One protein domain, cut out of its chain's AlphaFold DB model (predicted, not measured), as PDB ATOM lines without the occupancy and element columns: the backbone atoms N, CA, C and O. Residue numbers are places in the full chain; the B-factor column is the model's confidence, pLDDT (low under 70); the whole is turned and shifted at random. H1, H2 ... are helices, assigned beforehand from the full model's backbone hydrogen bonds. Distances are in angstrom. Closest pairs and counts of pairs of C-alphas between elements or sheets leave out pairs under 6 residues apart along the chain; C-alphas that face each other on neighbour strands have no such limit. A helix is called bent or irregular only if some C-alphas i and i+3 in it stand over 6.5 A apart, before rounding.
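What this domain is: This is residues 2 to 61 of the 291 residues of an uncharacterized protein of Eragrostis curvula (weeping love grass) (UniProt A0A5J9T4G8). A lopsided helical hairpin, with the short helix H1 folded back through a long loop onto the much longer helix H2, and a first stretch with no named element that reaches away from the pair. Residues 3 to 9 of that stretch stick out, and so do residues 26 to 31, the last residue of H1 with the first part of the loop, and residues 54 to 61, of which 54 to 59 belong to H2. The printed part has 60 residues with two named helices, H1 then H2 along the chain, and no named strand; the class is all helix. The whole is loose, with a radius of gyration of the C-alphas of 14.1 A, and flat, spanning 41 by 32 by 14 A.

How they stand to each other: Residues 2 to 16 hold no named element. After them come H1, residues 17 to 26, and H2, residues 39 to 59, which form a helical hairpin. They touch, with 7 pairs of C-alphas within 8 A; the closest are the C-alphas of Glu 18 and Leu 46, 5.7 A apart. Their lines stand at a shallow tilt of 29 degrees, and they run opposite ways. Their centres are 12.0 A apart. In both H1 and H2 every O i to N i+4 pair is within hydrogen-bond range.

Where its parts are: H1 runs from Val 17, C-alpha at (-38.793, -47.304, -42.329), to Asn 26, 14.4 A from first to last C-alpha. H2 runs from Arg 39, C-alpha at (-52.142, -37.972, -43.271), to Leu 59, C-alpha at (-41.052, -65.925, -39.791), a length of 30.3 A. Neither helix is bent.

The domain as a whole: The two C-alphas farthest apart are those of His 30 and Asn 61, at 42.1 A. The link from H1 to H2 is long, with 12 residues, and the printed part has no cut. The mean pLDDT of the printed part is 82.0; residues 2 to 4 and 8 to 14 are under 70.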
ATOM      1  N   PHE A   2     -29.629 -45.600 -47.751       64.31
ATOM      2  CA  PHE A   2     -28.202 -45.455 -48.020       64.31
ATOM      3  C   PHE A   2     -27.664 -44.192 -47.341       64.31
ATOM      4  O   PHE A   2     -28.334 -43.163 -47.297       64.31
ATOM      5  N   SER A   3     -26.464 -44.281 -46.776       58.84
ATOM      6  CA  SER A   3     -25.669 -43.111 -46.393       58.84
ATOM      7  C   SER A   3     -25.312 -42.298 -47.653       58.84
ATOM      8  O   SER A   3     -25.218 -42.898 -48.725       58.84
ATOM      9  N   PRO A   4     -25.000 -40.988 -47.553       62.84
ATOM     10  CA  PRO A   4     -24.386 -40.221 -48.648       62.84
ATOM     11  C   PRO A   4     -23.128 -40.880 -49.246       62.84
ATOM     12  O   PRO A   4     -22.739 -40.582 -50.367       62.84
ATOM     13  N   SER A   5     -22.507 -41.808 -48.509       75.44
ATOM     14  CA  SER A   5     -21.396 -42.652 -48.970       75.44
ATOM     15  C   SER A   5     -21.809 -43.868 -49.819       75.44
ATOM     16  O   SER A   5     -20.964 -44.705 -50.126       75.44
ATOM     17  N   GLY A   6     -23.095 -44.042 -50.133       70.75
ATOM     18  CA  GLY A   6     -23.622 -45.213 -50.843       70.75
ATOM     19  C   GLY A   6     -23.626 -46.506 -50.020       70.75
ATOM     20  O   GLY A   6     -24.060 -47.548 -50.503       70.75
ATOM     21  N   ARG A   7     -23.174 -46.475 -48.759       80.69
ATOM     22  CA  ARG A   7     -23.221 -47.639 -47.866       80.69
ATOM     23  C   ARG A   7     -24.630 -47.836 -47.334       80.69
ATOM     24  O   ARG A   7     -25.282 -46.878 -46.910       80.69
ATOM     25  N   LEU A   8     -25.081 -49.085 -47.328       64.25
ATOM     26  CA  LEU A   8     -26.356 -49.474 -46.743       64.25
ATOM     27  C   LEU A   8     -26.294 -49.146 -45.245       64.25
ATOM     28  O   LEU A   8     -25.507 -49.730 -44.503       64.25
ATOM     29  N   SER A   9     -27.044 -48.128 -44.815       64.44
ATOM     30  CA  SER A   9     -27.083 -47.745 -43.408       64.44
ATOM     31  C   SER A   9     -27.734 -48.894 -42.664       64.44
ATOM     32  O   SER A   9     -28.910 -49.187 -42.904       64.44
ATOM     33  N   HIS A  10     -26.975 -49.529 -41.772       55.53
ATOM     34  CA  HIS A  10     -27.507 -50.464 -40.796       55.53
ATOM     35  C   HIS A  10     -28.433 -49.668 -39.881       55.53
ATOM     36  O   HIS A  10     -28.020 -49.101 -38.872       55.53
ATOM     37  N   PHE A  11     -29.696 -49.553 -40.285       56.47
ATOM     38  CA  PHE A  11     -30.757 -49.255 -39.348       56.47
ATOM     39  C   PHE A  11     -30.613 -50.291 -38.241       56.47
ATOM     40  O   PHE A  11     -30.621 -51.493 -38.511       56.47
ATOM     41  N   SER A  12     -30.357 -49.816 -37.021       52.09
ATOM     42  CA  SER A  12     -30.417 -50.650 -35.826       52.09
ATOM     43  C   SER A  12     -31.677 -51.493 -35.956       52.09
ATOM     44  O   SER A  12     -32.744 -50.916 -36.150       52.09
ATOM     45  N   GLY A  13     -31.560 -52.825 -35.924       58.00
ATOM     46  CA  GLY A  13     -32.632 -53.769 -36.284       58.00
ATOM     47  C   GLY A  13     -33.917 -53.671 -35.448       58.00
ATOM     48  O   GLY A  13     -34.788 -54.520 -35.566       58.00
ATOM     49  N   ARG A  14     -34.025 -52.652 -34.589       63.44
ATOM     50  CA  ARG A  14     -35.222 -52.258 -33.851       63.44
ATOM     51  C   ARG A  14     -36.034 -51.139 -34.503       63.44
ATOM     52  O   ARG A  14     -37.168 -50.960 -34.087       63.44
ATOM     53  N   HIS A  15     -35.461 -50.388 -35.443       70.62
ATOM     54  CA  HIS A  15     -36.120 -49.236 -36.049       70.62
ATOM     55  C   HIS A  15     -36.087 -49.328 -37.567       70.62
ATOM     56  O   HIS A  15     -35.016 -49.213 -38.158       70.62
ATOM     57  N   GLY A  16     -37.233 -49.550 -38.204       80.69
ATOM     58  CA  GLY A  16     -37.351 -49.628 -39.654       80.69
ATOM     59  C   GLY A  16     -37.815 -48.321 -40.296       80.69
ATOM     60  O   GLY A  16     -37.748 -47.226 -39.726       80.69
ATOM     61  N   VAL A  17     -38.264 -48.432 -41.544       86.31
ATOM     62  CA  VAL A  17     -38.793 -47.304 -42.329       86.31
ATOM     63  C   VAL A  17     -40.063 -46.717 -41.703       86.31
ATOM     64  O   VAL A  17     -40.310 -45.518 -41.815       86.31
ATOM     65  N   GLU A  18     -40.820 -47.532 -40.973       90.38
ATOM     66  CA  GLU A  18     -41.984 -47.138 -40.190       90.38
ATOM     67  C   GLU A  18     -41.645 -46.078 -39.134       90.38
ATOM     68  O   GLU A  18     -42.364 -45.091 -39.008       90.38
ATOM     69  N   ASP A  19     -40.505 -46.185 -38.449       87.81
ATOM     70  CA  ASP A  19     -40.096 -45.193 -37.449       87.81
ATOM     71  C   ASP A  19     -39.620 -43.882 -38.077       87.81
ATOM     72  O   ASP A  19     -39.664 -42.820 -37.452       87.81
ATOM     73  N   VAL A  20     -39.134 -43.924 -39.317       89.00
ATOM     74  CA  VAL A  20     -38.777 -42.713 -40.071       89.00
ATOM     75  C   VAL A  20     -40.043 -41.958 -40.461       89.00
ATOM     76  O   VAL A  20     -40.150 -40.763 -40.189       89.00
ATOM     77  N   ILE A  21     -41.020 -42.663 -41.031       88.81
ATOM     78  CA  ILE A  21     -42.302 -42.082 -41.441       88.81
ATOM     79  C   ILE A  21     -43.058 -41.556 -40.214       88.81
ATOM     80  O   ILE A  21     -43.553 -40.429 -40.230       88.81
ATOM     81  N   LEU A  22     -43.089 -42.318 -39.117       90.75
ATOM     82  CA  LEU A  22     -43.739 -41.904 -37.877       90.75
ATOM     83  C   LEU A  22     -43.075 -40.660 -37.272       90.75
ATOM     84  O   LEU A  22     -43.779 -39.755 -36.826       90.75
ATOM     85  N   ARG A  23     -41.739 -40.571 -37.275       89.06
ATOM     86  CA  ARG A  23     -41.034 -39.358 -36.825       89.06
ATOM     87  C   ARG A  23     -41.374 -38.160 -37.695       89.06
ATOM     88  O   ARG A  23     -41.731 -37.124 -37.150       89.06
ATOM     89  N   TYR A  24     -41.340 -38.316 -39.018       87.56
ATOM     90  CA  TYR A  24     -41.695 -37.246 -39.950       87.56
ATOM     91  C   TYR A  24     -43.120 -36.725 -39.712       87.56
ATOM     92  O   TYR A  24     -43.347 -35.521 -39.618       87.56
ATOM     93  N   MET A  25     -44.081 -37.625 -39.514       87.81
ATOM     94  CA  MET A  25     -45.464 -37.248 -39.220       87.81
ATOM     95  C   MET A  25     -45.638 -36.489 -37.899       87.81
ATOM     96  O   MET A  25     -46.553 -35.673 -37.797       87.81
ATOM     97  N   ASN A  26     -44.788 -36.759 -36.904       89.31
ATOM     98  CA  ASN A  26     -44.837 -36.130 -35.582       89.31
ATOM     99  C   ASN A  26     -43.942 -34.883 -35.455       89.31
ATOM    100  O   ASN A  26     -43.943 -34.258 -34.395       89.31
ATOM    101  N   LEU A  27     -43.192 -34.508 -36.497       88.69
ATOM    102  CA  LEU A  27     -42.432 -33.259 -36.508       88.69
ATOM    103  C   LEU A  27     -43.373 -32.046 -36.525       88.69
ATOM    104  O   LEU A  27     -44.421 -32.089 -37.184       88.69
ATOM    105  N   PRO A  28     -43.001 -30.959 -35.832       82.88
ATOM    106  CA  PRO A  28     -43.779 -29.737 -35.845       82.88
ATOM    107  C   PRO A  28     -43.696 -29.055 -37.219       82.88
ATOM    108  O   PRO A  28     -42.715 -29.184 -37.947       82.88
ATOM    109  N   GLU A  29     -44.739 -28.311 -37.582       81.25
ATOM    110  CA  GLU A  29     -44.895 -27.746 -38.933       81.25
ATOM    111  C   GLU A  29     -43.775 -26.772 -39.326       81.25
ATOM    112  O   GLU A  29     -43.425 -26.699 -40.499       81.25
ATOM    113  N   HIS A  30     -43.167 -26.080 -38.356       80.94
ATOM    114  CA  HIS A  30     -42.056 -25.156 -38.608       80.94
ATOM    115  C   HIS A  30     -40.764 -25.855 -39.051       80.94
ATOM    116  O   HIS A  30     -39.976 -25.246 -39.767       80.94
ATOM    117  N   ASP A  31     -40.569 -27.120 -38.672       83.69
ATOM    118  CA  ASP A  31     -39.418 -27.930 -39.092       83.69
ATOM    119  C   ASP A  31     -39.680 -28.671 -40.411       83.69
ATOM    120  O   ASP A  31     -38.764 -29.235 -41.006       83.69
ATOM    121  N   ARG A  32     -40.943 -28.732 -40.851       80.56
ATOM    122  CA  ARG A  32     -41.383 -29.624 -41.931       80.56
ATOM    123  C   ARG A  32     -41.555 -28.943 -43.283       80.56
ATOM    124  O   ARG A  32     -41.889 -29.639 -44.239       80.56
ATOM    125  N   GLU A  33     -41.340 -27.626 -43.335       75.50
ATOM    126  CA  GLU A  33     -41.532 -26.709 -44.474       75.50
ATOM    127  C   GLU A  33     -42.967 -26.678 -45.051       75.50
ATOM    128  O   GLU A  33     -43.393 -25.638 -45.549       75.50
ATOM    129  N   GLU A  34     -43.761 -27.750 -44.904       79.88
ATOM    130  CA  GLU A  34     -45.138 -27.868 -45.385       79.88
ATOM    131  C   GLU A  34     -46.034 -28.781 -44.506       79.88
ATOM    132  O   GLU A  34     -45.609 -29.737 -43.831       79.88
ATOM    133  N   ALA A  35     -47.342 -28.503 -44.529       81.69
ATOM    134  CA  ALA A  35     -48.364 -29.348 -43.919       81.69
ATOM    135  C   ALA A  35     -48.522 -30.678 -44.687       81.69
ATOM    136  O   ALA A  35     -48.562 -30.720 -45.912       81.69
ATOM    137  N   VAL A  36     -48.650 -31.792 -43.962       85.31
ATOM    138  CA  VAL A  36     -48.807 -33.132 -44.544       85.31
ATOM    139  C   VAL A  36     -50.243 -33.280 -45.019       85.31
ATOM    140  O   VAL A  36     -51.160 -33.463 -44.220       85.31
ATOM    141  N   GLN A  37     -50.419 -33.217 -46.334       83.81
ATOM    142  CA  GLN A  37     -51.730 -33.246 -46.980       83.81
ATOM    143  C   GLN A  37     -52.375 -34.653 -46.951       83.81
ATOM    144  O   GLN A  37     -53.592 -34.774 -46.873       83.81
ATOM    145  N   ASN A  38     -51.572 -35.731 -46.905       89.62
ATOM    146  CA  ASN A  38     -52.020 -37.134 -47.024       89.62
ATOM    147  C   ASN A  38     -51.891 -37.947 -45.723       89.62
ATOM    148  O   ASN A  38     -51.363 -39.063 -45.700       89.62
ATOM    149  N   ARG A  39     -52.354 -37.385 -44.605       89.94
ATOM    150  CA  ARG A  39     -52.142 -37.972 -43.271       89.94
ATOM    151  C   ARG A  39     -52.779 -39.358 -43.094       89.94
ATOM    152  O   ARG A  39     -52.121 -40.257 -42.584       89.94
ATOM    153  N   GLU A  40     -54.017 -39.541 -43.545       93.25
ATOM    154  CA  GLU A  40     -54.768 -40.812 -43.477       93.25
ATOM    155  C   GLU A  40     -54.052 -41.953 -44.222       93.25
ATOM    156  O   GLU A  40     -53.908 -43.073 -43.718       93.25
ATOM    157  N   TYR A  41     -53.534 -41.647 -45.415       94.31
ATOM    158  CA  TYR A  41     -52.790 -42.599 -46.236       94.31
ATOM    159  C   TYR A  41     -51.490 -43.033 -45.552       94.31
ATOM    160  O   TYR A  41     -51.192 -44.225 -45.486       94.31
ATOM    161  N   LEU A  42     -50.745 -42.085 -44.981       92.62
ATOM    162  CA  LEU A  42     -49.505 -42.373 -44.258       92.62
ATOM    163  C   LEU A  42     -49.756 -43.200 -42.991       92.62
ATOM    164  O   LEU A  42     -48.997 -44.122 -42.709       92.62
ATOM    165  N   ILE A  43     -50.847 -42.936 -42.267       93.44
ATOM    166  CA  ILE A  43     -51.263 -43.762 -41.123       93.44
ATOM    167  C   ILE A  43     -51.571 -45.192 -41.581       93.44
ATOM    168  O   ILE A  43     -51.095 -46.154 -40.976       93.44
ATOM    169  N   SER A  44     -52.321 -45.345 -42.672       95.88
ATOM    170  CA  SER A  44     -52.658 -46.657 -43.237       95.88
ATOM    171  C   SER A  44     -51.408 -47.415 -43.706       95.88
ATOM    172  O   SER A  44     -51.265 -48.614 -43.446       95.88
ATOM    173  N   MET A  45     -50.466 -46.716 -44.344       95.00
ATOM    174  CA  MET A  45     -49.175 -47.265 -44.759       95.00
ATOM    175  C   MET A  45     -48.336 -47.698 -43.552       95.00
ATOM    176  O   MET A  45     -47.821 -48.813 -43.545       95.00
ATOM    177  N   LEU A  46     -48.243 -46.873 -42.506       93.69
ATOM    178  CA  LEU A  46     -47.542 -47.209 -41.263       93.69
ATOM    179  C   LEU A  46     -48.103 -48.476 -40.617       93.69
ATOM    180  O   LEU A  46     -47.351 -49.364 -40.225       93.69
ATOM    181  N   GLN A  47     -49.429 -48.591 -40.534       94.38
ATOM    182  CA  GLN A  47     -50.082 -49.786 -40.000       94.38
ATOM    183  C   GLN A  47     -49.793 -51.026 -40.849       94.38
ATOM    184  O   GLN A  47     -49.637 -52.122 -40.309       94.38
ATOM    185  N   ARG A  48     -49.734 -50.870 -42.174       94.94
ATOM    186  CA  ARG A  48     -49.374 -51.952 -43.090       94.94
ATOM    187  C   ARG A  48     -47.928 -52.400 -42.886       94.94
ATOM    188  O   ARG A  48     -47.717 -53.586 -42.662       94.94
ATOM    189  N   LEU A  49     -46.978 -51.467 -42.886       92.62
ATOM    190  CA  LEU A  49     -45.558 -51.751 -42.663       92.62
ATOM    191  C   LEU A  49     -45.322 -52.421 -41.306       92.62
ATOM    192  O   LEU A  49     -44.569 -53.384 -41.222       92.62
ATOM    193  N   LYS A  50     -46.033 -51.984 -40.260       91.19
ATOM    194  CA  LYS A  50     -45.956 -52.604 -38.932       91.19
ATOM    195  C   LYS A  50     -46.424 -54.063 -38.947       91.19
ATOM    196  O   LYS A  50     -45.717 -54.934 -38.457       91.19
ATOM    197  N   ARG A  51     -47.571 -54.344 -39.579       92.31
ATOM    198  CA  ARG A  51     -48.072 -55.721 -39.746       92.31
ATOM    199  C   ARG A  51     -47.104 -56.592 -40.545       92.31
ATOM    200  O   ARG A  51     -46.879 -57.740 -40.182       92.31
ATOM    201  N   GLU A  52     -46.548 -56.061 -41.629       91.69
ATOM    202  CA  GLU A  52     -45.573 -56.774 -42.460       91.69
ATOM    203  C   GLU A  52     -44.278 -57.066 -41.678       91.69
ATOM    204  O   GLU A  52     -43.772 -58.186 -41.734       91.69
ATOM    205  N   GLY A  53     -43.796 -56.111 -40.875       88.44
ATOM    206  CA  GLY A  53     -42.649 -56.285 -39.978       88.44
ATOM    207  C   GLY A  53     -42.883 -57.328 -38.877       88.44
ATOM    208  O   GLY A  53     -42.012 -58.164 -38.625       88.44
ATOM    209  N   ASP A  54     -44.073 -57.348 -38.273       87.00
ATOM    210  CA  ASP A  54     -44.452 -58.355 -37.272       87.00
ATOM    211  C   ASP A  54     -44.476 -59.768 -37.879       87.00
ATOM    212  O   ASP A  54     -43.997 -60.723 -37.262       87.00
ATOM    213  N   VAL A  55     -44.986 -59.914 -39.109       88.00
ATOM    214  CA  VAL A  55     -44.985 -61.192 -39.846       88.00
ATOM    215  C   VAL A  55     -43.562 -61.623 -40.199       88.00
ATOM    216  O   VAL A  55     -43.210 -62.783 -39.991       88.00
ATOM    217  N   ALA A  56     -42.725 -60.706 -40.686       86.00
ATOM    218  CA  ALA A  56     -41.325 -60.997 -40.988       86.00
ATOM    219  C   ALA A  56     -40.558 -61.447 -39.736       86.00
ATOM    220  O   ALA A  56     -39.793 -62.406 -39.794       86.00
ATOM    221  N   THR A  57     -40.821 -60.821 -38.587       84.50
ATOM    222  CA  THR A  57     -40.212 -61.193 -37.301       84.50
ATOM    223  C   THR A  57     -40.688 -62.566 -36.823       84.50
ATOM    224  O   THR A  57     -39.884 -63.374 -36.362       84.50
ATOM    225  N   GLN A  58     -41.981 -62.872 -36.974       80.88
ATOM    226  CA  GLN A  58     -42.519 -64.204 -36.679       80.88
ATOM    227  C   GLN A  58     -41.909 -65.288 -37.574       80.88
ATOM    228  O   GLN A  58     -41.602 -66.372 -37.089       80.88
ATOM    229  N   LEU A  59     -41.702 -65.000 -38.859       79.00
ATOM    230  CA  LEU A  59     -41.052 -65.925 -39.791       79.00
ATOM    231  C   LEU A  59     -39.552 -66.070 -39.520       79.00
ATOM    232  O   LEU A  59     -39.000 -67.145 -39.722       79.00
ATOM    233  N   ALA A  60     -38.895 -65.015 -39.044       79.00
ATOM    234  CA  ALA A  60     -37.483 -65.039 -38.690       79.00
ATOM    235  C   ALA A  60     -37.203 -65.750 -37.358       79.00
ATOM    236  O   ALA A  60     -36.035 -65.937 -37.027       79.00
ATOM    237  N   ASN A  61     -38.229 -66.152 -36.593       82.00
ATOM    238  CA  ASN A  61     -38.040 -66.891 -35.349       82.00
ATOM    239  C   ASN A  61     -37.555 -68.321 -35.644       82.00
ATOM    240  O   ASN A  61     -38.357 -69.166 -36.063       82.00
TER     241      ASN A  61